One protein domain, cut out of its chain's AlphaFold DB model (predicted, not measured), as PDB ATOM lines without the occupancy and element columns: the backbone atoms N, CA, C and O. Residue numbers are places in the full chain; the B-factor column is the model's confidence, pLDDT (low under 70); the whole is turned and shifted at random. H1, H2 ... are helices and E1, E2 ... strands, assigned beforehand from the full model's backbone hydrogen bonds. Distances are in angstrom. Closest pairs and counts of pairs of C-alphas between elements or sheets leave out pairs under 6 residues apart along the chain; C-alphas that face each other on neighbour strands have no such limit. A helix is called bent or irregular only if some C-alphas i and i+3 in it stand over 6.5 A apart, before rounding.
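This is residues 43 to 178 of the 179 residues of an uncharacterized protein of Clostridiaceae bacterium (UniProt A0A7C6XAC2). A single sheet of nine strands is curled like part of a barrel and folded back on itself, with the short strands E2, E3 and E4 making one leaf and the long strands E6 to E9, with short E5, making the other. E1 bends between the leaves as their hinge, and at the other side E4 runs on into E5, while the one helix, H1, packs on the long leaf mainly near the end of E7. The printed part has 136 residues with one named helix and nine named strands, in the order E1 E2 E3 E4 E5 H1 E6 E7 E8 E9, and its class is mostly strand. The sheet runs E4 E3 E2 E1 E9 E8 E7 E6 E5, antiparallel throughout. The whole is compact, with a radius of gyration of the C-alphas of 14.5 A and spans of 44 by 33 by 30 A.

E1, residues 43 to 52, starts at C-alpha 43 at (398.556, 253.519, 233.579), bends by 68 degrees at residue 48 and is 22.0 A from first to last C-alpha. E2 holds residues 67 to 70, E3 residues 75 to 79, E4 residues 87 to 91 and E5 residues 93 to 95. H1, residues 111 to 119, begins with C-alpha 111 at (401.806, 224.219, 231.647). E6, residues 121 to 129, measures 22.7 A, E7, residues 135 to 143, 26.0 A, and E8, residues 148 to 155, 22.6 A. E9, residues 168 to 177, is 26.6 A long and ends with C-alpha 177 at (394.955, 250.397, 230.092).

The strongly twisted sheet is a folded sheet, one sheet bent back into two leaves that face each other: E4 E3 E2 face E9 E8 E7 E6 E5, with 37 pairs of C-alphas within 11 A. E1 has staggered pairing: its residues 43 to 44 pair with E2, where N 44 and O 68 are 2.8 A apart, and its residues 44 to 52 pair with E9, where N 50 and O 172 are 2.8 A apart. E1 E2 E3 E4 form a meander, each strand the antiparallel neighbour of the one before. In the hairpin E2 and E3, N 67 and O 79 are 2.8 A apart; in the hairpin E3 and E4, N 76 and O 90 are 2.8 A apart. The edge strands E4 and E5 meet only through their link, E4 running on into E5 at 56 degrees across a break of 1 residue. E5 is the antiparallel neighbour of E6, with N 93 and O 126 at 2.8 A. The closest C-alphas of E4 and E6 are those of Gln 91 and Leu 127, 6.5 A apart. E3 and E6 are only just apart, the closest C-alphas at 8.1 A. E6 E7 E8 E9 form a second meander, with N 122 and O 142 at 2.7 A, N 139 and O 151 at 2.8 A, and N 173 and O 150 at 2.8 A. H1 is on the sheet at a height over the sheet of 8.6 A, and only just over none of the strands, with 2 of its C-alphas falling on E7. Its closest C-alpha pair with E7 is Leu 117 and Gln 143, 7.5 A apart. In H1 every O i to N i+4 pair is within hydrogen-bond range.

The printed part has no cut from residue 43 to 178. The two C-alphas farthest apart are those of Ala 162 and Leu 178, at 45.2 A, while those of Val 43 and Leu 178 are 5.7 A apart. The links E1 to E2, E5 to H1 and E8 to E9 are long. The C-alphas of the last, residues 156 to 167, lie 12 to 27 A from the mean of the C-alphas. The mean pLDDT of the printed part is 88.6, and residues 132 to 133 and 157 to 165 are under 70.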
ATOM      1  N   VAL A  43     398.838 254.152 232.293       92.88
ATOM      2  CA  VAL A  43     398.556 253.519 233.579       92.88
ATOM      3  C   VAL A  43     397.727 252.272 233.326       92.88
ATOM      4  O   VAL A  43     396.758 252.296 232.565       92.88
ATOM      5  N   PHE A  44     398.112 251.187 233.979       95.31
ATOM      6  CA  PHE A  44     397.497 249.884 233.848       95.31
ATOM      7  C   PHE A  44     396.972 249.400 235.190       95.31
ATOM      8  O   PHE A  44     397.632 249.531 236.222       95.31
ATOM      9  N   GLU A  45     395.807 248.775 235.147       96.00
ATOM     10  CA  GLU A  45     395.276 247.973 236.241       96.00
ATOM     11  C   GLU A  45     395.378 246.480 235.911       96.00
ATOM     12  O   GLU A  45     395.560 246.082 234.751       96.00
ATOM     13  N   VAL A  46     395.240 245.642 236.937       96.88
ATOM     14  CA  VAL A  46     395.122 244.195 236.760       96.88
ATOM     15  C   VAL A  46     393.687 243.856 236.358       96.88
ATOM     16  O   VAL A  46     392.776 243.885 237.174       96.88
ATOM     17  N   ASP A  47     393.502 243.485 235.094       96.69
ATOM     18  CA  ASP A  47     392.215 243.030 234.547       96.69
ATOM     19  C   ASP A  47     391.896 241.597 234.984       96.69
ATOM     20  O   ASP A  47     390.755 241.241 235.269       96.69
ATOM     21  N   LYS A  48     392.929 240.746 235.037       96.69
ATOM     22  CA  LYS A  48     392.783 239.344 235.429       96.69
ATOM     23  C   LYS A  48     394.036 238.815 236.101       96.69
ATOM     24  O   LYS A  48     395.132 238.900 235.551       96.69
ATOM     25  N   ILE A  49     393.850 238.120 237.217       96.31
ATOM     26  CA  ILE A  49     394.890 237.286 237.823       96.31
ATOM     27  C   ILE A  49     394.927 235.956 237.064       96.31
ATOM     28  O   ILE A  49     394.081 235.084 237.253       96.31
ATOM     29  N   ALA A  50     395.869 235.821 236.132       95.94
ATOM     30  CA  ALA A  50     395.991 234.646 235.270       95.94
ATOM     31  C   ALA A  50     396.690 233.472 235.970       95.94
ATOM     32  O   ALA A  50     396.434 232.320 235.627       95.94
ATOM     33  N   TYR A  51     397.558 233.759 236.938       96.19
ATOM     34  CA  TYR A  51     398.140 232.766 237.832       96.19
ATOM     35  C   TYR A  51     398.608 233.430 239.131       96.19
ATOM     36  O   TYR A  51     399.078 234.568 239.124       96.19
ATOM     37  N   GLN A  52     398.500 232.693 240.235       94.81
ATOM     38  CA  GLN A  52     399.134 233.016 241.508       94.81
ATOM     39  C   GLN A  52     399.640 231.729 242.161       94.81
ATOM     40  O   GLN A  52     398.939 230.714 242.179       94.81
ATOM     41  N   ALA A  53     400.862 231.766 242.681       92.88
ATOM     42  CA  ALA A  53     401.478 230.631 243.344       92.88
ATOM     43  C   ALA A  53     400.715 230.281 244.643       92.88
ATOM     44  O   ALA A  53     400.478 231.163 245.470       92.88
ATOM     45  N   PRO A  54     400.333 229.007 244.858       90.06
ATOM     46  CA  PRO A  54     399.360 228.639 245.891       90.06
ATOM     47  C   PRO A  54     399.922 228.599 247.319       90.06
ATOM     48  O   PRO A  54     399.146 228.500 248.265       90.06
ATOM     49  N   PHE A  55     401.244 228.642 247.481       87.06
ATOM     50  CA  PHE A  55     401.933 228.481 248.767       87.06
ATOM     51  C   PHE A  55     402.206 229.803 249.499       87.06
ATOM     52  O   PHE A  55     402.750 229.785 250.600       87.06
ATOM     53  N   TYR A  56     401.818 230.947 248.926       86.75
ATOM     54  CA  TYR A  56     401.842 232.227 249.636       86.75
ATOM     55  C   TYR A  56     400.526 232.448 250.388       86.75
ATOM     56  O   TYR A  56     399.444 232.227 249.844       86.75
ATOM     57  N   SER A  57     400.623 232.917 251.633       87.31
ATOM     58  CA  SER A  57     399.463 233.273 252.461       87.31
ATOM     59  C   SER A  57     398.717 234.495 251.919       87.31
ATOM     60  O   SER A  57     397.490 234.531 251.950       87.31
ATOM     61  N   VAL A  58     399.454 235.475 251.387       86.88
ATOM     62  CA  VAL A  58     398.892 236.678 250.761       86.88
ATOM     63  C   VAL A  58     398.543 236.386 249.307       86.88
ATOM     64  O   VAL A  58     399.432 236.166 248.475       86.88
ATOM     65  N   ARG A  59     397.244 236.439 249.014       89.56
ATOM     66  CA  ARG A  59     396.684 236.308 247.669       89.56
ATOM     67  C   ARG A  59     396.366 237.671 247.086       89.56
ATOM     68  O   ARG A  59     396.084 238.615 247.816       89.56
ATOM     69  N   PHE A  60     396.418 237.743 245.764       90.06
ATOM     70  CA  PHE A  60     395.937 238.913 245.046       90.06
ATOM     71  C   PHE A  60     394.443 238.763 244.800       90.06
ATOM     72  O   PHE A  60     393.971 237.689 244.418       90.06
ATOM     73  N   GLU A  61     393.729 239.858 244.998       91.62
ATOM     74  CA  GLU A  61     392.318 240.027 244.666       91.62
ATOM     75  C   GLU A  61     392.185 241.273 243.787       91.62
ATOM     76  O   GLU A  61     393.128 242.060 243.687       91.62
ATOM     77  N   ALA A  62     391.053 241.448 243.106       86.50
ATOM     78  CA  ALA A  62     390.891 242.562 242.168       86.50
ATOM     79  C   ALA A  62     391.061 243.924 242.870       86.50
ATOM     80  O   ALA A  62     391.647 244.847 242.318       86.50
ATOM     81  N   GLU A  63     390.609 244.011 244.118       86.81
ATOM     82  CA  GLU A  63     390.603 245.205 244.959       86.81
ATOM     83  C   GLU A  63     391.970 245.508 245.584       86.81
ATOM     84  O   GLU A  63     392.226 246.637 246.003       86.81
ATOM     85  N   THR A  64     392.841 244.499 245.679       90.44
ATOM     86  CA  THR A  64     394.165 244.590 246.319       90.44
ATOM     87  C   THR A  64     395.314 244.498 245.319       90.44
ATOM     88  O   THR A  64     396.472 244.705 245.686       90.44
ATOM     89  N   ALA A  65     395.018 244.204 244.053       93.50
ATOM     90  CA  ALA A  65     396.014 244.124 243.002       93.50
ATOM     91  C   ALA A  65     396.650 245.502 242.732       93.50
ATOM     92  O   ALA A  65     395.956 246.519 242.699       93.50
ATOM     93  N   PRO A  66     397.976 245.556 242.525       94.94
ATOM     94  CA  PRO A  66     398.672 246.809 242.276       94.94
ATOM     95  C   PRO A  66     398.334 247.392 240.900       94.94
ATOM     96  O   PRO A  66     398.050 246.675 239.938       94.94
ATOM     97  N   TYR A  67     398.457 248.709 240.800       96.06
ATOM     98  CA  TYR A  67     398.517 249.424 239.535       96.06
ATOM     99  C   TYR A  67     399.951 249.467 239.024       96.06
ATOM    100  O   TYR A  67     400.902 249.538 239.804       96.06
ATOM    101  N   TYR A  68     400.096 249.510 237.705       96.12
ATOM    102  CA  TYR A  68     401.387 249.609 237.038       96.12
ATOM    103  C   TYR A  68     401.427 250.810 236.107       96.12
ATOM    104  O   TYR A  68     400.425 251.184 235.500       96.12
ATOM    105  N   ARG A  69     402.602 251.408 235.965       94.69
ATOM    106  CA  ARG A  69     402.854 252.474 234.998       94.69
ATOM    107  C   ARG A  69     404.186 252.218 234.317       94.69
ATOM    108  O   ARG A  69     405.144 251.815 234.973       94.69
ATOM    109  N   PHE A  70     404.232 252.475 233.014       90.69
ATOM    110  CA  PHE A  70     405.451 252.369 232.217       90.69
ATOM    111  C   PHE A  70     405.804 253.742 231.659       90.69
ATOM    112  O   PHE A  70     404.987 254.364 230.976       90.69
ATOM    113  N   SER A  71     407.003 254.218 231.968       85.50
ATOM    114  CA  SER A  71     407.517 255.476 231.425       85.50
ATOM    115  C   SER A  71     408.036 255.301 229.992       85.50
ATOM    116  O   SER A  71     408.237 254.186 229.500       85.50
ATOM    117  N   GLU A  72     408.302 256.418 229.307       79.25
ATOM    118  CA  GLU A  72     408.845 256.403 227.940       79.25
ATOM    119  C   GLU A  72     410.228 255.741 227.824       79.25
ATOM    120  O   GLU A  72     410.570 255.208 226.768       79.25
ATOM    121  N   ASP A  73     411.022 255.766 228.896       84.56
ATOM    122  CA  ASP A  73     412.340 255.133 228.986       84.56
ATOM    123  C   ASP A  73     412.277 253.684 229.499       84.56
ATOM    124  O   ASP A  73     413.300 253.117 229.884       84.56
ATOM    125  N   ALA A  74     411.089 253.070 229.437       87.19
ATOM    126  CA  ALA A  74     410.811 251.698 229.854       87.19
ATOM    127  C   ALA A  74     411.057 251.443 231.349       87.19
ATOM    128  O   ALA A  74     411.394 250.323 231.733       87.19
ATOM    129  N   ARG A  75     410.873 252.448 232.213       92.75
ATOM    130  CA  ARG A  75     410.854 252.227 233.663       92.75
ATOM    131  C   ARG A  75     409.500 251.717 234.107       92.75
ATOM    132  O   ARG A  75     408.460 252.220 233.681       92.75
ATOM    133  N   LEU A  76     409.537 250.728 234.987       94.81
ATOM    134  CA  LEU A  76     408.370 250.195 235.657       94.81
ATOM    135  C   LEU A  76     408.151 250.945 236.966       94.81
ATOM    136  O   LEU A  76     409.058 251.069 237.792       94.81
ATOM    137  N   LEU A  77     406.916 251.381 237.176       95.38
ATOM    138  CA  LEU A  77     406.433 251.845 238.464       95.38
ATOM    139  C   LEU A  77     405.241 251.008 238.909       95.38
ATOM    140  O   LEU A  77     404.437 250.561 238.089       95.38
ATOM    141  N   THR A  78     405.115 250.841 240.219       95.50
ATOM    142  CA  THR A  78     404.009 250.140 240.867       95.50
ATOM    143  C   THR A  78     403.361 251.031 241.916       95.50
ATOM    144  O   THR A  78     404.001 251.927 242.473       95.50
ATOM    145  N   LYS A  79     402.079 250.804 242.185       95.38
ATOM    146  CA  LYS A  79     401.359 251.477 243.260       95.38
ATOM    147  C   LYS A  79     400.265 250.573 243.801       95.38
ATOM    148  O   LYS A  79     399.403 250.125 243.049       95.38
ATOM    149  N   GLU A  80     400.264 250.342 245.106       94.44
ATOM    150  CA  GLU A  80     399.142 249.670 245.761       94.44
ATOM    151  C   GLU A  80     397.878 250.542 245.711       94.44
ATOM    152  O   GLU A  80     397.985 251.771 245.741       94.44
ATOM    153  N   PRO A  81     396.666 249.964 245.686       91.88
ATOM    154  CA  PRO A  81     395.443 250.751 245.547       91.88
ATOM    155  C   PRO A  81     395.241 251.851 246.592       91.88
ATOM    156  O   PRO A  81     394.727 252.915 246.257       91.88
ATOM    157  N   GLN A  82     395.688 251.620 247.827       91.00
ATOM    158  CA  GLN A  82     395.567 252.579 248.931       91.00
ATOM    159  C   GLN A  82     396.785 253.507 249.069       91.00
ATOM    160  O   GLN A  82     396.781 254.411 249.905       91.00
ATOM    161  N   ALA A  83     397.839 253.303 248.272       93.31
ATOM    162  CA  ALA A  83     399.043 254.121 248.339       93.31
ATOM    163  C   ALA A  83     398.846 255.467 247.624       93.31
ATOM    164  O   ALA A  83     398.263 255.559 246.538       93.31
ATOM    165  N   SER A  84     399.384 256.530 248.225       91.88
ATOM    166  CA  SER A  84     399.318 257.890 247.681       91.88
ATOM    167  C   SER A  84     400.384 258.166 246.616       91.88
ATOM    168  O   SER A  84     400.177 259.020 245.753       91.88
ATOM    169  N   SER A  85     401.504 257.440 246.640       94.50
ATOM    170  CA  SER A  85     402.648 257.646 245.752       94.50
ATOM    171  C   SER A  85     402.970 256.404 244.924       94.50
ATOM    172  O   SER A  85     402.774 255.271 245.353       94.50
ATOM    173  N   TRP A  86     403.485 256.635 243.717       95.12
ATOM    174  CA  TRP A  86     404.068 255.585 242.889       95.12
ATOM    175  C   TRP A  86     405.467 255.236 243.389       95.12
ATOM    176  O   TRP A  86     406.264 256.131 243.670       95.12
ATOM    177  N   GLN A  87     405.774 253.945 243.427       94.00
ATOM    178  CA  GLN A  87     407.120 253.439 243.645       94.00
ATOM    179  C   GLN A  87     407.753 253.103 242.297       94.00
ATOM    180  O   GLN A  87     407.208 252.315 241.525       94.00
ATOM    181  N   GLU A  88     408.911 253.691 242.011       93.81
ATOM    182  CA  GLU A  88     409.723 253.290 240.868       93.81
ATOM    183  C   GLU A  88     410.493 252.009 241.198       93.81
ATOM    184  O   GLU A  88     411.136 251.923 242.242       93.81
ATOM    185  N   LEU A  89     410.401 251.012 240.318       93.50
ATOM    186  CA  LEU A  89     411.078 249.724 240.480       93.50
ATOM    187  C   LEU A  89     412.370 249.630 239.662       93.50
ATOM    188  O   LEU A  89     413.259 248.860 240.017       93.50
ATOM    189  N   GLY A  90     412.470 250.394 238.572       93.75
ATOM    190  CA  GLY A  90     413.663 250.466 237.732       93.75
ATOM    191  C   GLY A  90     413.367 250.333 236.243       93.75
ATOM    192  O   GLY A  90     412.214 250.246 235.817       93.75
ATOM    193  N   GLN A  91     414.429 250.344 235.441       94.62
ATOM    194  CA  GLN A  91     414.359 250.257 233.985       94.62
ATOM    195  C   GLN A  91     414.292 248.802 233.511       94.62
ATOM    196  O   GLN A  91     415.105 247.978 233.918       94.62
ATOM    197  N   MET A  92     413.334 248.489 232.639       94.69
ATOM    198  CA  MET A  92     413.190 247.156 232.063       94.69
ATOM    199  C   MET A  92     414.042 246.996 230.800       94.69
ATOM    200  O   MET A  92     414.060 247.867 229.928       94.69
ATOM    201  N   GLU A  93     414.669 245.836 230.653       95.06
ATOM    202  CA  GLU A  93     415.474 245.476 229.488       95.06
ATOM    203  C   GLU A  93     414.718 244.506 228.584       95.06
ATOM    204  O   GLU A  93     414.118 243.540 229.050       95.06
ATOM    205  N   GLU A  94     414.736 244.743 227.271       95.12
ATOM    206  CA  GLU A  94     414.118 243.820 226.320       95.12
ATOM    207  C   GLU A  94     414.931 242.524 226.219       95.12
ATOM    208  O   GLU A  94     416.139 242.551 225.988       95.12
ATOM    209  N   ILE A  95     414.256 241.380 226.342       93.00
ATOM    210  CA  ILE A  95     414.890 240.063 226.332       93.00
ATOM    211  C   ILE A  95     414.177 239.083 225.387       93.00
ATOM    212  O   ILE A  95     412.965 239.167 225.163       93.00
ATOM    213  N   PRO A  96     414.889 238.070 224.863       92.75
ATOM    214  CA  PRO A  96     414.241 236.935 224.224       92.75
ATOM    215  C   PRO A  96     413.591 236.027 225.278       92.75
ATOM    216  O   PRO A  96     414.281 235.443 226.112       92.75
ATOM    217  N   LEU A  97     412.273 235.826 225.202       91.69
ATOM    218  CA  LEU A  97     411.559 234.952 226.137       91.69
ATOM    219  C   LEU A  97     411.772 233.466 225.794       91.69
ATOM    220  O   LEU A  97     411.232 232.945 224.813       91.69
ATOM    221  N   ARG A  98     412.560 232.759 226.610       88.44
ATOM    222  CA  ARG A  98     412.891 231.333 226.424       88.44
ATOM    223  C   ARG A  98     412.210 230.461 227.477       88.44
ATOM    224  O   ARG A  98     411.870 230.934 228.552       88.44
ATOM    225  N   LYS A  99     412.047 229.166 227.177       81.69
ATOM    226  CA  LYS A  99     411.433 228.193 228.099       81.69
ATOM    227  C   LYS A  99     412.124 228.188 229.472       81.69
ATOM    228  O   LYS A  99     411.453 228.350 230.481       81.69
ATOM    229  N   VAL A 100     413.455 228.059 229.466       80.44
ATOM    230  CA  VAL A 100     414.289 227.892 230.673       80.44
ATOM    231  C   VAL A 100     414.243 229.085 231.633       80.44
ATOM    232  O   VAL A 100     414.571 228.939 232.799       80.44
ATOM    233  N   ILE A 101     413.820 230.257 231.154       78.94
ATOM    234  CA  ILE A 101     413.753 231.485 231.955       78.94
ATOM    235  C   ILE A 101     412.312 231.936 232.239       78.94
ATOM    236  O   ILE A 101     412.121 232.998 232.822       78.94
ATOM    237  N   PHE A 102     411.292 231.192 231.793       88.19
ATOM    238  CA  PHE A 102     409.892 231.597 231.964       88.19
ATOM    239  C   PHE A 102     408.977 230.431 232.336       88.19
ATOM    240  O   PHE A 102     408.465 230.399 233.450       88.19
ATOM    241  N   ASP A 103     408.784 229.459 231.440       89.94
ATOM    242  CA  ASP A 103     407.863 228.332 231.663       89.94
ATOM    243  C   ASP A 103     408.244 227.547 232.926       89.94
ATOM    244  O   ASP A 103     407.370 227.121 233.677       89.94
ATOM    245  N   ASP A 104     409.548 227.376 233.150       87.81
ATOM    246  CA  ASP A 104     410.088 226.575 234.251       87.81
ATOM    247  C   ASP A 104     410.005 227.286 235.612       87.81
ATOM    248  O   ASP A 104     410.152 226.637 236.643       87.81
ATOM    249  N   PHE A 105     409.704 228.590 235.640       91.31
ATOM    250  CA  PHE A 105     409.528 229.340 236.890       91.31
ATOM    251  C   PHE A 105     408.102 229.232 237.454       91.31
ATOM    252  O   PHE A 105     407.835 229.693 238.565       91.31
ATOM    253  N   PHE A 106     407.164 228.617 236.726       92.06
ATOM    254  CA  PHE A 106     405.827 228.328 237.246       92.06
ATOM    255  C   PHE A 106     405.823 226.995 237.999       92.06
ATOM    256  O   PHE A 106     405.925 225.924 237.400       92.06
ATOM    257  N   PHE A 107     405.659 227.060 239.322       87.06
ATOM    258  CA  PHE A 107     405.647 225.870 240.178       87.06
ATOM    259  C   PHE A 107     404.386 225.009 239.984       87.06
ATOM    260  O   PHE A 107     404.465 223.783 239.923       87.06
ATOM    261  N   THR A 108     403.215 225.642 239.853       88.75
ATOM    262  CA  THR A 108     401.935 224.968 239.572       88.75
ATOM    263  C   THR A 108     401.201 225.623 238.400       88.75
ATOM    264  O   THR A 108     401.683 226.580 237.799       88.75
ATOM    265  N   GLY A 109     400.014 225.109 238.068       88.00
ATOM    266  CA  GLY A 109     399.140 225.669 237.038       88.00
ATOM    267  C   GLY A 109     399.192 224.908 235.716       88.00
ATOM    268  O   GLY A 109     399.785 223.833 235.600       88.00
ATOM    269  N   ASP A 110     398.525 225.459 234.705       90.88
ATOM    270  CA  ASP A 110     398.433 224.841 233.385       90.88
ATOM    271  C   ASP A 110     399.694 225.131 232.557       90.88
ATOM    272  O   ASP A 110     399.846 226.191 231.944       90.88
ATOM    273  N   ARG A 111     400.592 224.144 232.480       90.69
ATOM    274  CA  ARG A 111     401.806 224.219 231.647       90.69
ATOM    275  C   ARG A 111     401.504 224.524 230.179       90.69
ATOM    276  O   ARG A 111     402.298 225.189 229.515       90.69
ATOM    277  N   SER A 112     400.368 224.060 229.656       93.31
ATOM    278  CA  SER A 112     399.966 224.331 228.274       93.31
ATOM    279  C   SER A 112     399.596 225.801 228.070       93.31
ATOM    280  O   SER A 112     399.878 226.362 227.007       93.31
ATOM    281  N   TYR A 113     399.024 226.445 229.091       94.06
ATOM    282  CA  TYR A 113     398.722 227.870 229.089       94.06
ATOM    283  C   TYR A 113     400.006 228.708 229.071       94.06
ATOM    284  O   TYR A 113     400.153 229.557 228.191       94.06
ATOM    285  N   PHE A 114     400.975 228.425 229.949       94.62
ATOM    286  CA  PHE A 114     402.251 229.160 229.985       94.62
ATOM    287  C   PHE A 114     403.059 228.981 228.694       94.62
ATOM    288  O   PHE A 114     403.558 229.955 228.126       94.62
ATOM    289  N   LEU A 115     403.086 227.759 228.152       94.56
ATOM    290  CA  LEU A 115     403.682 227.474 226.847       94.56
ATOM    291  C   LEU A 115     403.046 228.317 225.733       94.56
ATOM    292  O   LEU A 115     403.758 228.875 224.894       94.56
ATOM    293  N   LYS A 116     401.709 228.400 225.693       95.12
ATOM    294  CA  LYS A 116     400.984 229.218 224.707       95.12
ATOM    295  C   LYS A 116     401.298 230.700 224.886       95.12
ATOM    296  O   LYS A 116     401.562 231.362 223.886       95.12
ATOM    297  N   LEU A 117     401.315 231.190 226.126       96.00
ATOM    298  CA  LEU A 117     401.635 232.579 226.452       96.00
ATOM    299  C   LEU A 117     403.036 232.959 225.962       96.00
ATOM    300  O   LEU A 117     403.203 233.994 225.322       96.00
ATOM    301  N   ARG A 118     404.035 232.092 226.175       96.56
ATOM    302  CA  ARG A 118     405.386 232.305 225.643       96.56
ATOM    303  C   ARG A 118     405.428 232.225 224.121       96.56
ATOM    304  O   ARG A 118     406.037 233.077 223.485       96.56
ATOM    305  N   ARG A 119     404.801 231.214 223.507       96.06
ATOM    306  CA  ARG A 119     404.821 231.030 222.041       96.06
ATOM    307  C   ARG A 119     404.113 232.150 221.280       96.06
ATOM    308  O   ARG A 119     404.475 232.415 220.139       96.06
ATOM    309  N   ARG A 120     403.099 232.774 221.883       96.62
ATOM    310  CA  ARG A 120     402.354 233.907 221.310       96.62
ATOM    311  C   ARG A 120     402.879 235.266 221.776       96.62
ATOM    312  O   ARG A 120     402.300 236.291 221.411       96.62
ATOM    313  N   ASN A 121     403.974 235.288 222.533       97.25
ATOM    314  CA  ASN A 121     404.643 236.511 222.930       97.25
ATOM    315  C   ASN A 121     405.378 237.131 221.735       97.25
ATOM    316  O   ASN A 121     406.141 236.459 221.044       97.25
ATOM    317  N   ARG A 122     405.162 238.425 221.508       97.19
ATOM    318  CA  ARG A 122     405.840 239.216 220.478       97.19
ATOM    319  C   ARG A 122     407.120 239.846 221.018       97.19
ATOM    320  O   ARG A 122     408.141 239.795 220.343       97.19
ATOM    321  N   ARG A 123     407.057 240.461 222.202       96.25
ATOM    322  CA  ARG A 123     408.184 241.135 222.871       96.25
ATOM    323  C   ARG A 123     408.095 240.907 224.368       96.25
ATOM    324  O   ARG A 123     406.994 240.789 224.901       96.25
ATOM    325  N   ALA A 124     409.236 240.781 225.025       96.25
ATOM    326  CA  ALA A 124     409.305 240.633 226.469       96.25
ATOM    327  C   ALA A 124     410.362 241.572 227.031       96.25
ATOM    328  O   ALA A 124     411.397 241.779 226.403       96.25
ATOM    329  N   TRP A 125     410.106 242.080 228.226       96.12
ATOM    330  CA  TRP A 125     411.068 242.847 228.996       96.12
ATOM    331  C   TRP A 125     411.226 242.234 230.376       96.12
ATOM    332  O   TRP A 125     410.271 241.666 230.904       96.12
ATOM    333  N   LEU A 126     412.418 242.359 230.940       94.94
ATOM    334  CA  LEU A 126     412.785 241.889 232.266       94.94
ATOM    335  C   LEU A 126     413.305 243.067 233.088       94.94
ATOM    336  O   LEU A 126     414.083 243.878 232.598       94.94
ATOM    337  N   LEU A 127     412.887 243.134 234.342       94.25
ATOM    338  CA  LEU A 127     413.510 243.957 235.367       94.25
ATOM    339  C   LEU A 127     413.911 243.049 236.524       94.25
ATOM    340  O   LEU A 127     413.065 242.332 237.056       94.25
ATOM    341  N   ASP A 128     415.179 243.113 236.916       91.88
ATOM    342  CA  ASP A 128     415.711 242.444 238.099       91.88
ATOM    343  C   ASP A 128     415.955 243.472 239.208       91.88
ATOM    344  O   ASP A 128     416.900 244.261 239.155       91.88
ATOM    345  N   CYS A 129     415.103 243.459 240.230       89.19
ATOM    346  CA  CYS A 129     415.231 244.284 241.423       89.19
ATOM    347  C   CYS A 129     416.156 243.575 242.421       89.19
ATOM    348  O   CYS A 129     415.727 242.706 243.182       89.19
ATOM    349  N   ARG A 130     417.442 243.937 242.399       80.44
ATOM    350  CA  ARG A 130     418.464 243.384 243.311       80.44
ATOM    351  C   ARG A 130     418.530 244.092 244.666       80.44
ATOM    352  O   ARG A 130     419.258 243.661 245.550       80.44
ATOM    353  N   GLU A 131     417.805 245.194 244.822       70.25
ATOM    354  CA  GLU A 131     417.749 245.941 246.074       70.25
ATOM    355  C   GLU A 131     416.699 245.328 247.014       70.25
ATOM    356  O   GLU A 131     415.545 245.147 246.629       70.25
ATOM    357  N   GLY A 132     417.093 245.028 248.257       64.88
ATOM    358  CA  GLY A 132     416.218 244.463 249.290       64.88
ATOM    359  C   GLY A 132     416.625 243.062 249.754       64.88
ATOM    360  O   GLY A 132     417.661 242.532 249.368       64.88
ATOM    361  N   THR A 133     415.822 242.465 250.638       60.78
ATOM    362  CA  THR A 133     416.073 241.118 251.195       60.78
ATOM    363  C   THR A 133     415.619 239.982 250.281       60.78
ATOM    364  O   THR A 133     416.102 238.855 250.422       60.78
ATOM    365  N   ASP A 134     414.705 240.290 249.361       73.75
ATOM    366  CA  ASP A 134     414.124 239.361 248.402       73.75
ATOM    367  C   ASP A 134     414.444 239.867 246.995       73.75
ATOM    368  O   ASP A 134     414.065 240.979 246.634       73.75
ATOM    369  N   HIS A 135     415.153 239.072 246.196       86.88
ATOM    370  CA  HIS A 135     415.548 239.477 244.847       86.88
ATOM    371  C   HIS A 135     414.328 239.317 243.939       86.88
ATOM    372  O   HIS A 135     414.027 238.214 243.487       86.88
ATOM    373  N   VAL A 136     413.570 240.391 243.726       92.00
ATOM    374  CA  VAL A 136     412.333 240.351 242.933       92.00
ATOM    375  C   VAL A 136     412.667 240.539 241.460       92.00
ATOM    376  O   VAL A 136     413.494 241.372 241.107       92.00
ATOM    377  N   PHE A 137     411.989 239.812 240.581       94.06
ATOM    378  CA  PHE A 137     412.049 240.068 239.145       94.06
ATOM    379  C   PHE A 137     410.657 240.277 238.559       94.06
ATOM    380  O   PHE A 137     409.672 239.730 239.058       94.06
ATOM    381  N   TYR A 138     410.593 241.036 237.467       96.12
ATOM    382  CA  TYR A 138     409.376 241.342 236.723       96.12
ATOM    383  C   TYR A 138     409.561 241.044 235.240       96.12
ATOM    384  O   TYR A 138     410.509 241.521 234.626       96.12
ATOM    385  N   TYR A 139     408.609 240.331 234.643       96.94
ATOM    386  CA  TYR A 139     408.464 240.225 233.196       96.94
ATOM    387  C   TYR A 139     407.288 241.070 232.719       96.94
ATOM    388  O   TYR A 139     406.173 240.885 233.200       96.94
ATOM    389  N   LEU A 140     407.502 241.911 231.710       97.12
ATOM    390  CA  LEU A 140     406.431 242.481 230.893       97.12
ATOM    391  C   LEU A 140     406.370 241.713 229.577       97.12
ATOM    392  O   LEU A 140     407.376 241.580 228.887       97.12
ATOM    393  N   LEU A 141     405.191 241.227 229.212       97.00
ATOM    394  CA  LEU A 141     404.963 240.405 228.034       97.00
ATOM    395  C   LEU A 141     403.941 241.078 227.130       97.00
ATOM    396  O   LEU A 141     402.792 241.275 227.525       97.00
ATOM    397  N   GLN A 142     404.336 241.371 225.898       96.62
ATOM    398  CA  GLN A 142     403.430 241.850 224.865       96.62
ATOM    399  C   GLN A 142     403.101 240.713 223.912       96.62
ATOM    400  O   GLN A 142     403.957 240.250 223.158       96.62
ATOM    401  N   GLN A 143     401.844 240.282 223.910       97.56
ATOM    402  CA  GLN A 143     401.356 239.239 223.017       97.56
ATOM    403  C   GLN A 143     401.215 239.757 221.580       97.56
ATOM    404  O   GLN A 143     401.046 240.951 221.335       97.56
ATOM    405  N   VAL A 144     401.223 238.849 220.600       95.94
ATOM    406  CA  VAL A 144     401.002 239.178 219.177       95.94
ATOM    407  C   VAL A 144     399.673 239.913 218.950       95.94
ATOM    408  O   VAL A 144     399.596 240.770 218.076       95.94
ATOM    409  N   GLY A 145     398.648 239.617 219.758       92.75
ATOM    410  CA  GLY A 145     397.341 240.286 219.715       92.75
ATOM    411  C   GLY A 145     397.281 241.651 220.410       92.75
ATOM    412  O   GLY A 145     396.213 242.244 220.449       92.75
ATOM    413  N   GLY A 146     398.387 242.138 220.977       93.81
ATOM    414  CA  GLY A 146     398.448 243.412 221.701       93.81
ATOM    415  C   GLY A 146     398.150 243.314 223.198       93.81
ATOM    416  O   GLY A 146     398.509 244.235 223.925       93.81
ATOM    417  N   ASP A 147     397.582 242.197 223.668       96.69
ATOM    418  CA  ASP A 147     397.396 241.931 225.099       96.69
ATOM    419  C   ASP A 147     398.728 242.046 225.862       96.69
ATOM    420  O   ASP A 147     399.760 241.516 225.428       96.69
ATOM    421  N   LEU A 148     398.682 242.698 227.024       97.06
ATOM    422  CA  LEU A 148     399.815 242.850 227.929       97.06
ATOM    423  C   LEU A 148     399.638 241.968 229.159       97.06
ATOM    424  O   LEU A 148     398.562 241.913 229.759       97.06
ATOM    425  N   TYR A 149     400.719 241.302 229.544       98.00
ATOM    426  CA  TYR A 149     400.801 240.554 230.787       98.00
ATOM    427  C   TYR A 149     402.017 240.997 231.584       98.00
ATOM    428  O   TYR A 149     403.071 241.258 231.008       98.00
ATOM    429  N   LEU A 150     401.883 241.019 232.903       97.88
ATOM    430  CA  LEU A 150     402.991 241.228 233.818       97.88
ATOM    431  C   LEU A 150     403.106 240.023 234.742       97.88
ATOM    432  O   LEU A 150     402.138 239.641 235.395       97.88
ATOM    433  N   ALA A 151     404.279 239.402 234.768       97.31
ATOM    434  CA  ALA A 151     404.616 238.391 235.757       97.31
ATOM    435  C   ALA A 151     405.635 238.959 236.731       97.31
ATOM    436  O   ALA A 151     406.484 239.752 236.335       97.31
ATOM    437  N   PHE A 152     405.586 238.526 237.982       95.44
ATOM    438  CA  PHE A 152     406.638 238.837 238.936       95.44
ATOM    439  C   PHE A 152     406.916 237.640 239.839       95.44
ATOM    440  O   PHE A 152     406.064 236.762 240.036       95.44
ATOM    441  N   GLY A 153     408.127 237.590 240.368       93.88
ATOM    442  CA  GLY A 153     408.622 236.451 241.117       93.88
ATOM    443  C   GLY A 153     409.860 236.778 241.928       93.88
ATOM    444  O   GLY A 153     410.272 237.932 242.002       93.88
ATOM    445  N   TYR A 154     410.443 235.747 242.522       90.81
ATOM    446  CA  TYR A 154     411.638 235.860 243.347       90.81
ATOM    447  C   TYR A 154     412.759 235.001 242.774       90.81
ATOM    448  O   TYR A 154     412.533 233.839 242.419       90.81
ATOM    449  N   ARG A 155     413.957 235.580 242.702       85.88
ATOM    450  CA  ARG A 155     415.202 234.862 242.464       85.88
ATOM    451  C   ARG A 155     415.729 234.305 243.768       85.88
ATOM    452  O   ARG A 155     415.598 234.897 244.837       85.88
ATOM    453  N   THR A 156     416.362 233.164 243.643       71.19
ATOM    454  CA  THR A 156     416.938 232.389 244.742       71.19
ATOM    455  C   THR A 156     418.450 232.227 244.572       71.19
ATOM    456  O   THR A 156     419.121 231.749 245.479       71.19
ATOM    457  N   ASP A 157     418.983 232.694 243.442       60.12
ATOM    458  CA  ASP A 157     420.306 232.379 242.905       60.12
ATOM    459  C   ASP A 157     421.480 233.080 243.641       60.12
ATOM    460  O   ASP A 157     422.624 232.952 243.216       60.12
ATOM    461  N   GLU A 158     421.233 233.813 244.737       52.91
ATOM    462  CA  GLU A 158     422.253 234.631 245.430       52.91
ATOM    463  C   GLU A 158     422.440 234.312 246.931       52.91
ATOM    464  O   GLU A 158     423.191 235.006 247.615       52.91
ATOM    465  N   LYS A 159     421.817 233.252 247.472       48.22
ATOM    466  CA  LYS A 159     422.115 232.766 248.838       48.22
ATOM    467  C   LYS A 159     422.927 231.470 248.772       48.22
ATOM    468  O   LYS A 159     422.385 230.416 248.459       48.22
ATOM    469  N   GLU A 160     424.224 231.543 249.080       41.19
ATOM    470  CA  GLU A 160     425.065 230.360 249.310       41.19
ATOM    471  C   GLU A 160     424.475 229.521 250.457       41.19
ATOM    472  O   GLU A 160     424.395 229.971 251.599       41.19
ATOM    473  N   GLY A 161     424.036 228.298 250.155       43.53
ATOM    474  CA  GLY A 161     423.499 227.379 251.157       43.53
ATOM    475  C   GLY A 161     422.606 226.313 250.536       43.53
ATOM    476  O   GLY A 161     421.458 226.577 250.209       43.53
ATOM    477  N   ALA A 162     423.176 225.120 250.377       42.84
ATOM    478  CA  ALA A 162     422.611 223.858 249.903       42.84
ATOM    479  C   ALA A 162     421.098 223.621 250.135       42.84
ATOM    480  O   ALA A 162     420.734 222.852 251.010       42.84
ATOM    481  N   GLU A 163     420.245 224.198 249.290       43.22
ATOM    482  CA  GLU A 163     419.055 223.575 248.698       43.22
ATOM    483  C   GLU A 163     418.826 224.284 247.358       43.22
ATOM    484  O   GLU A 163     418.763 225.512 247.326       43.22
ATOM    485  N   GLU A 164     418.736 223.547 246.249       47.75
ATOM    486  CA  GLU A 164     418.403 224.082 244.921       47.75
ATOM    487  C   GLU A 164     416.995 224.697 244.933       47.75
ATOM    488  O   GLU A 164     416.005 224.100 244.511       47.75
ATOM    489  N   ARG A 165     416.867 225.907 245.467       51.66
ATOM    490  CA  ARG A 165     415.643 226.687 245.363       51.66
ATOM    491  C   ARG A 165     415.726 227.362 244.009       51.66
ATOM    492  O   ARG A 165     416.642 228.138 243.774       51.66
ATOM    493  N   ALA A 166     414.848 226.982 243.091       70.19
ATOM    494  CA  ALA A 166     414.759 227.570 241.762       70.19
ATOM    495  C   ALA A 166     414.042 228.928 241.826       70.19
ATOM    496  O   ALA A 166     413.180 229.134 242.682       70.19
ATOM    497  N   SER A 167     414.365 229.834 240.900       85.31
ATOM    498  CA  SER A 167     413.601 231.065 240.686       85.31
ATOM    499  C   SER A 167     412.124 230.736 240.412       85.31
ATOM    500  O   SER A 167     411.815 229.823 239.643       85.31
ATOM    501  N   ILE A 168     411.203 231.471 241.039       90.94
ATOM    502  CA  ILE A 168     409.762 231.168 241.017       90.94
ATOM    503  C   ILE A 168     408.958 232.412 240.656       90.94
ATOM    504  O   ILE A 168     409.118 233.466 241.268       90.94
ATOM    505  N   ILE A 169     408.009 232.265 239.730       94.00
ATOM    506  CA  ILE A 169     406.961 233.254 239.471       94.00
ATOM    507  C   ILE A 169     405.890 233.133 240.559       94.00
ATOM    508  O   ILE A 169     405.273 232.076 240.737       94.00
ATOM    509  N   ARG A 170     405.648 234.236 241.273       94.25
ATOM    510  CA  ARG A 170     404.594 234.354 242.288       94.25
ATOM    511  C   ARG A 170     403.255 234.722 241.664       94.25
ATOM    512  O   ARG A 170     402.239 234.168 242.073       94.25
ATOM    513  N   GLY A 171     403.241 235.643 240.705       95.38
ATOM    514  CA  GLY A 171     402.013 236.147 240.093       95.38
ATOM    515  C   GLY A 171     402.166 236.393 238.601       95.38
ATOM    516  O   GLY A 171     403.246 236.739 238.130       95.38
ATOM    517  N   LEU A 172     401.071 236.210 237.866       97.38
ATOM    518  CA  LEU A 172     400.924 236.569 236.458       97.38
ATOM    519  C   LEU A 172     399.578 237.266 236.269       97.38
ATOM    520  O   LEU A 172     398.520 236.687 236.530       97.38
ATOM    521  N   PHE A 173     399.625 238.482 235.750       97.81
ATOM    522  CA  PHE A 173     398.489 239.377 235.612       97.81
ATOM    523  C   PHE A 173     398.288 239.747 234.150       97.81
ATOM    524  O   PHE A 173     399.251 240.062 233.457       97.81
ATOM    525  N   LYS A 174     397.041 239.719 233.677       97.62
ATOM    526  CA  LYS A 174     396.652 240.419 232.454       97.62
ATOM    527  C   LYS A 174     396.408 241.879 232.816       97.62
ATOM    528  O   LYS A 174     395.716 242.151 233.796       97.62
ATOM    529  N   LEU A 175     396.967 242.788 232.029       97.00
ATOM    530  CA  LEU A 175     396.852 244.223 232.247       97.00
ATOM    531  C   LEU A 175     395.814 244.846 231.311       97.00
ATOM    532  O   LEU A 175     395.677 244.428 230.159       97.00
ATOM    533  N   ARG A 176     395.134 245.887 231.797       95.56
ATOM    534  CA  ARG A 176     394.249 246.753 231.006       95.56
ATOM    535  C   ARG A 176     394.652 248.211 231.188       95.56
ATOM    536  O   ARG A 176     394.939 248.634 232.302       95.56
ATOM    537  N   SER A 177     394.709 248.950 230.079       92.62
ATOM    538  CA  SER A 177     394.955 250.397 230.092       92.62
ATOM    539  C   SER A 177     393.767 251.115 230.725       92.62
ATOM    540  O   SER A 177     392.623 250.803 230.398       92.62
ATOM    541  N   LEU A 178     394.044 252.086 231.594       86.81
ATOM    542  CA  LEU A 178     393.050 253.015 232.143       86.81
ATOM    543  C   LEU A 178     392.832 254.258 231.258       86.81
ATOM    544  O   LEU A 178     392.031 255.124 231.605       86.81
TER     545      LEU A 178